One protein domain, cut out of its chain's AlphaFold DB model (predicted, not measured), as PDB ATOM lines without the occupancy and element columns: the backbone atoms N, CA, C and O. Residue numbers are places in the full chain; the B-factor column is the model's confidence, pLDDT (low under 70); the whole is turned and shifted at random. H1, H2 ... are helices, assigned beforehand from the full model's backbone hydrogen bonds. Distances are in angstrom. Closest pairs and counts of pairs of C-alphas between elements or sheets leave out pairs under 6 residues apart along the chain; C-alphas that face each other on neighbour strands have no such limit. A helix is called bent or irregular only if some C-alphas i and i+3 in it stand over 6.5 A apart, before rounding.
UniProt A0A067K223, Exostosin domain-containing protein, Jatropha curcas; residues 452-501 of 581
ATOM      1  N   GLU A 452       5.938   6.120  22.893       88.44
ATOM      2  CA  GLU A 452       7.079   6.615  23.672       88.44
ATOM      3  C   GLU A 452       6.661   7.727  24.645       88.44
ATOM      4  O   GLU A 452       7.008   7.651  25.825       88.44
ATOM      5  N   LEU A 453       5.841   8.679  24.191       89.31
ATOM      6  CA  LEU A 453       5.289   9.750  25.025       89.31
ATOM      7  C   LEU A 453       4.320   9.224  26.089       89.31
ATOM      8  O   LEU A 453       4.344   9.696  27.224       89.31
ATOM      9  N   ALA A 454       3.491   8.232  25.760       91.00
ATOM     10  CA  ALA A 454       2.589   7.601  26.721       91.00
ATOM     11  C   ALA A 454       3.363   6.944  27.875       91.00
ATOM     12  O   ALA A 454       3.003   7.126  29.038       91.00
ATOM     13  N   ARG A 455       4.474   6.255  27.573       92.06
ATOM     14  CA  ARG A 455       5.357   5.681  28.602       92.06
ATOM     15  C   ARG A 455       6.015   6.749  29.471       92.06
ATOM     16  O   ARG A 455       6.068   6.570  30.681       92.06
ATOM     17  N   ALA A 456       6.472   7.850  28.876       92.44
ATOM     18  CA  ALA A 456       7.043   8.960  29.637       92.44
ATOM     19  C   ALA A 456       6.008   9.570  30.600       92.44
ATOM     20  O   ALA A 456       6.296   9.765  31.777       92.44
ATOM     21  N   ARG A 457       4.771   9.801  30.136       94.31
ATOM     22  CA  ARG A 457       3.672  10.298  30.986       94.31
ATOM     23  C   ARG A 457       3.357   9.340  32.132       94.31
ATOM     24  O   ARG A 457       3.188   9.797  33.257       94.31
ATOM     25  N   ALA A 458       3.303   8.036  31.858       94.19
ATOM     26  CA  ALA A 458       3.071   7.024  32.885       94.19
ATOM     27  C   ALA A 458       4.167   7.047  33.963       94.19
ATOM     28  O   ALA A 458       3.843   7.126  35.142       94.19
ATOM     29  N   ALA A 459       5.444   7.091  33.561       93.62
ATOM     30  CA  ALA A 459       6.572   7.164  34.492       93.62
ATOM     31  C   ALA A 459       6.536   8.436  35.357       93.62
ATOM     32  O   ALA A 459       6.770   8.375  36.560       93.62
ATOM     33  N   ILE A 460       6.193   9.590  34.771       92.50
ATOM     34  CA  ILE A 460       6.043  10.849  35.519       92.50
ATOM     35  C   ILE A 460       4.905  10.740  36.546       92.50
ATOM     36  O   ILE A 460       5.077  11.149  37.692       92.50
ATOM     37  N   HIS A 461       3.754  10.183  36.162       93.88
ATOM     38  CA  HIS A 461       2.629   9.980  37.080       93.88
ATOM     39  C   HIS A 461       2.976   9.032  38.231       93.88
ATOM     40  O   HIS A 461       2.642   9.317  39.381       93.88
ATOM     41  N   GLU A 462       3.667   7.938  37.931       94.62
ATOM     42  CA  GLU A 462       4.147   6.986  38.928       94.62
ATOM     43  C   GLU A 462       5.129   7.647  39.901       94.62
ATOM     44  O   GLU A 462       4.952   7.536  41.114       94.62
ATOM     45  N   ALA A 463       6.089   8.427  39.394       92.56
ATOM     46  CA  ALA A 463       7.059   9.126  40.231       92.56
ATOM     47  C   ALA A 463       6.408  10.133  41.191       92.56
ATOM     48  O   ALA A 463       6.820  10.277  42.343       92.56
ATOM     49  N   VAL A 464       5.347  10.807  40.738       91.94
ATOM     50  CA  VAL A 464       4.540  11.691  41.588       91.94
ATOM     51  C   VAL A 464       3.794  10.907  42.662       91.94
ATOM     52  O   VAL A 464       3.772  11.337  43.813       91.94
ATOM     53  N   SER A 465       3.191   9.772  42.299       93.19
ATOM     54  CA  SER A 465       2.411   8.952  43.230       93.19
ATOM     55  C   SER A 465       3.281   8.305  44.303       93.19
ATOM     56  O   SER A 465       2.874   8.238  45.460       93.19
ATOM     57  N   LEU A 466       4.463   7.818  43.926       93.31
ATOM     58  CA  LEU A 466       5.384   7.124  44.827       93.31
ATOM     59  C   LEU A 466       6.337   8.076  45.555       93.31
ATOM     60  O   LEU A 466       7.070   7.629  46.433       93.31
ATOM     61  N   GLN A 467       6.349   9.363  45.184       88.81
ATOM     62  CA  GLN A 467       7.338  10.341  45.649       88.81
ATOM     63  C   GLN A 467       8.772   9.813  45.511       88.81
ATOM     64  O   GLN A 467       9.612   9.960  46.396       88.81
ATOM     65  N   ASN A 468       9.037   9.149  44.390       88.94
ATOM     66  CA  ASN A 468      10.318   8.532  44.093       88.94
ATOM     67  C   ASN A 468      10.572   8.601  42.588       88.94
ATOM     68  O   ASN A 468       9.629   8.636  41.807       88.94
ATOM     69  N   TYR A 469      11.831   8.627  42.169       86.75
ATOM     70  CA  TYR A 469      12.201   8.635  40.755       86.75
ATOM     71  C   TYR A 469      12.873   7.318  40.370       86.75
ATOM     72  O   TYR A 469      13.435   6.608  41.203       86.75
ATOM     73  N   SER A 470      12.824   6.995  39.083       87.38
ATOM     74  CA  SER A 470      13.498   5.839  38.503       87.38
ATOM     75  C   SER A 470      14.430   6.318  37.400       87.38
ATOM     76  O   SER A 470      13.973   6.834  36.376       87.38
ATOM     77  N   SER A 471      15.735   6.149  37.616       86.12
ATOM     78  CA  SER A 471      16.766   6.428  36.617       86.12
ATOM     79  C   SER A 471      17.601   5.187  36.329       86.12
ATOM     80  O   SER A 471      17.794   4.320  37.179       86.12
ATOM     81  N   PHE A 472      18.099   5.111  35.098       81.62
ATOM     82  CA  PHE A 472      19.024   4.076  34.639       81.62
ATOM     83  C   PHE A 472      20.494   4.457  34.873       81.62
ATOM     84  O   PHE A 472      21.385   3.657  34.589       81.62
ATOM     85  N   LYS A 473      20.755   5.678  35.353       83.69
ATOM     86  CA  LYS A 473      22.085   6.199  35.669       83.69
ATOM     87  C   LYS A 473      22.093   6.820  37.065       83.69
ATOM     88  O   LYS A 473      21.048   7.102  37.643       83.69
ATOM     89  N   VAL A 474      23.292   7.029  37.602       85.56
ATOM     90  CA  VAL A 474      23.464   7.787  38.843       85.56
ATOM     91  C   VAL A 474      23.184   9.258  38.548       85.56
ATOM     92  O   VAL A 474      23.861   9.868  37.721       85.56
ATOM     93  N   GLU A 475      22.185   9.815  39.225       83.56
ATOM     94  CA  GLU A 475      21.803  11.216  39.071       83.56
ATOM     95  C   GLU A 475      22.735  12.111  39.888       83.56
ATOM     96  O   GLU A 475      22.823  12.008  41.112       83.56
ATOM     97  N   THR A 476      23.438  13.013  39.206       80.44
ATOM     98  CA  THR A 476      24.346  13.979  39.845       80.44
ATOM     99  C   THR A 476      23.602  15.161  40.458       80.44
ATOM    100  O   THR A 476      24.165  15.898  41.264       80.44
ATOM    101  N   PHE A 477      22.336  15.359  40.079       79.50
ATOM    102  CA  PHE A 477      21.476  16.414  40.590       79.50
ATOM    103  C   PHE A 477      20.069  15.877  40.844       79.50
ATOM    104  O   PHE A 477      19.389  15.440  39.921       79.50
ATOM    105  N   VAL A 478      19.617  15.977  42.094       80.44
ATOM    106  CA  VAL A 478      18.240  15.670  42.489       80.44
ATOM    107  C   VAL A 478      17.603  16.971  42.979       80.44
ATOM    108  O   VAL A 478      18.074  17.526  43.978       80.44
ATOM    109  N   PRO A 479      16.559  17.489  42.309       79.75
ATOM    110  CA  PRO A 479      15.941  18.757  42.675       79.75
ATOM    111  C   PRO A 479      15.314  18.665  44.070       79.75
ATOM    112  O   PRO A 479      14.474  17.806  44.338       79.75
ATOM    113  N   ARG A 480      15.717  19.568  44.970       73.19
ATOM    114  CA  ARG A 480      15.159  19.717  46.323       73.19
ATOM    115  C   ARG A 480      14.748  21.171  46.560       73.19
ATOM    116  O   ARG A 480      15.330  22.084  45.980       73.19
ATOM    117  N   GLY A 481      13.777  21.378  47.447       69.06
ATOM    118  CA  GLY A 481      13.352  22.706  47.900       69.06
ATOM    119  C   GLY A 481      12.122  23.275  47.184       69.06
ATOM    120  O   GLY A 481      11.611  22.712  46.218       69.06
ATOM    121  N   VAL A 482      11.654  24.417  47.690       70.75
ATOM    122  CA  VAL A 482      10.367  25.054  47.336       70.75
ATOM    123  C   VAL A 482      10.300  25.635  45.919       70.75
ATOM    124  O   VAL A 482       9.230  26.040  45.477       70.75
ATOM    125  N   MET A 483      11.419  25.664  45.191       75.12
ATOM    126  CA  MET A 483      11.471  26.181  43.817       75.12
ATOM    127  C   MET A 483      10.711  25.297  42.819       75.12
ATOM    128  O   MET A 483      10.250  25.786  41.790       75.12
ATOM    129  N   TYR A 484      10.552  24.002  43.109       77.06
ATOM    130  CA  TYR A 484       9.873  23.062  42.221       77.06
ATOM    131  C   TYR A 484       8.459  22.788  42.718       77.06
ATOM    132  O   TYR A 484       8.275  22.220  43.793       77.06
ATOM    133  N   ARG A 485       7.449  23.107  41.896       80.69
ATOM    134  CA  ARG A 485       6.038  22.806  42.205       80.69
ATOM    135  C   ARG A 485       5.815  21.319  42.504       80.69
ATOM    136  O   ARG A 485       4.993  20.979  43.346       80.69
ATOM    137  N   ASN A 486       6.534  20.445  41.800       85.75
ATOM    138  CA  ASN A 486       6.629  19.026  42.115       85.75
ATOM    139  C   ASN A 486       8.025  18.513  41.699       85.75
ATOM    140  O   ASN A 486       8.262  18.337  40.498       85.75
ATOM    141  N   PRO A 487       8.958  18.303  42.650       86.19
ATOM    142  CA  PRO A 487      10.331  17.908  42.333       86.19
ATOM    143  C   PRO A 487      10.412  16.526  41.673       86.19
ATOM    144  O   PRO A 487      11.231  16.337  40.778       86.19
ATOM    145  N   TYR A 488       9.527  15.591  42.036       89.06
ATOM    146  CA  TYR A 488       9.493  14.244  41.455       89.06
ATOM    147  C   TYR A 488       9.009  14.262  40.006       89.06
ATOM    148  O   TYR A 488       9.641  13.661  39.140       89.06
ATOM    149  N   ALA A 489       7.945  15.019  39.716       88.75
ATOM    150  CA  ALA A 489       7.467  15.199  38.348       88.75
ATOM    151  C   ALA A 489       8.545  15.834  37.462       88.75
ATOM    152  O   ALA A 489       8.775  15.385  36.342       88.75
ATOM    153  N   PHE A 490       9.203  16.880  37.972       89.50
ATOM    154  CA  PHE A 490      10.245  17.595  37.244       89.50
ATOM    155  C   PHE A 490      11.449  16.693  36.956       89.50
ATOM    156  O   PHE A 490      11.885  16.601  35.809       89.50
ATOM    157  N   HIS A 491      11.954  15.993  37.974       91.19
ATOM    158  CA  HIS A 491      13.120  15.131  37.821       91.19
ATOM    159  C   HIS A 491      12.836  13.940  36.903       91.19
ATOM    160  O   HIS A 491      13.599  13.696  35.972       91.19
ATOM    161  N   GLN A 492      11.702  13.254  37.089       92.44
ATOM    162  CA  GLN A 492      11.340  12.122  36.235       92.44
ATOM    163  C   GLN A 492      11.104  12.550  34.783       92.44
ATOM    164  O   GLN A 492      11.463  11.822  33.861       92.44
ATOM    165  N   ASN A 493      10.541  13.743  34.562       91.62
ATOM    166  CA  ASN A 493      10.398  14.300  33.221       91.62
ATOM    167  C   ASN A 493      11.769  14.521  32.566       91.62
ATOM    168  O   ASN A 493      11.976  14.088  31.436       91.62
ATOM    169  N   HIS A 494      12.726  15.105  33.292       89.62
ATOM    170  CA  HIS A 494      14.091  15.272  32.795       89.62
ATOM    171  C   HIS A 494      14.747  13.930  32.422       89.62
ATOM    172  O   HIS A 494      15.288  13.805  31.326       89.62
ATOM    173  N   ILE A 495      14.611  12.907  33.272       91.56
ATOM    174  CA  ILE A 495      15.137  11.556  33.010       91.56
ATOM    175  C   ILE A 495      14.508  10.945  31.745       91.56
ATOM    176  O   ILE A 495      15.208  10.409  30.884       91.56
ATOM    177  N   GLU A 496      13.181  11.021  31.594       92.56
ATOM    178  CA  GLU A 496      12.496  10.487  30.408       92.56
ATOM    179  C   GLU A 496      12.834  11.281  29.135       92.56
ATOM    180  O   GLU A 496      12.916  10.696  28.051       92.56
ATOM    181  N   MET A 497      13.085  12.587  29.267       91.56
ATOM    182  CA  MET A 497      13.565  13.450  28.191       91.56
ATOM    183  C   MET A 497      14.956  13.010  27.720       91.56
ATOM    184  O   MET A 497      15.106  12.701  26.541       91.56
ATOM    185  N   GLU A 498      15.939  12.851  28.612       89.50
ATOM    186  CA  GLU A 498      17.277  12.336  28.261       89.50
ATOM    187  C   GLU A 498      17.232  10.940  27.621       89.50
ATOM    188  O   GLU A 498      17.973  10.629  26.687       89.50
ATOM    189  N   LYS A 499      16.322  10.086  28.098       90.25
ATOM    190  CA  LYS A 499      16.180   8.710  27.616       90.25
ATOM    191  C   LYS A 499      15.580   8.618  26.214       90.25
ATOM    192  O   LYS A 499      15.956   7.728  25.448       90.25
ATOM    193  N   ARG A 500      14.595   9.463  25.895       90.12
ATOM    194  CA  ARG A 500      13.744   9.283  24.705       90.12
ATOM    195  C   ARG A 500      13.838  10.405  23.696       90.12
ATOM    196  O   ARG A 500      13.645  10.130  22.518       90.12
ATOM    197  N   LEU A 501      14.104  11.642  24.117       92.38
ATOM    198  CA  LEU A 501      14.012  12.791  23.226       92.38
ATOM    199  C   LEU A 501      14.979  12.629  22.052       92.38
ATOM    200  O   LEU A 501      16.165  12.337  22.207       92.38
TER     201      LEU A 501
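Overview. This is residues 452 to 501 of the 581 residues of the protein "Exostosin domain-containing protein" of Jatropha curcas (UniProt A0A067K223). Two helices of similar length, H1 and H2, lie side by side as a helical hairpin, and a wide loop, residues 467 to 486, swings out from them before the chain comes back in H2. The printed part has 50 residues with two named helices, H1 then H2, and no named strand; its class is all helix. The whole is compact, with a radius of gyration of the C-alphas of 10.3 A, and the C-alphas span 30 by 22 by 16 A.

Along the chain. The longest helix is H1, residues 452 to 466, 21.2 A from first to last C-alpha; it begins at C-alpha 452 at (7.079, 6.615, 23.672). H2, residues 487 to 500, is 19.9 A long between its first and last C-alphas, and C-alpha 500 is at (13.744, 9.283, 24.705). Between them, C-alpha 476 of the loop is at (24.346, 13.979, 39.845).

Arrangement. H1 and H2 touch, with 15 pairs of C-alphas within 8 A. Their closest C-alphas, those of Ile 460 and Ala 489, are 5.4 A apart. The two helices run opposite ways at a shallow tilt of 26 degrees, with their centres 9.1 A apart. In both H1 and H2, every O i to N i+4 pair is within hydrogen-bond range, and neither helix is bent.

Size, cuts and confidence. The two C-alphas farthest apart are those of Glu 452 and Val 482, at 30.2 A, while the first and last printed C-alphas, those of Glu 452 and Leu 501, are 9.3 A apart. The 20 residues from H1 to H2 are a long link, and their C-alphas lie 6 to 16 A from the mean of the C-alphas. The printed part has no cut. The mean pLDDT of the printed part is 87.4, and residue 481 is the one printed residue under 70.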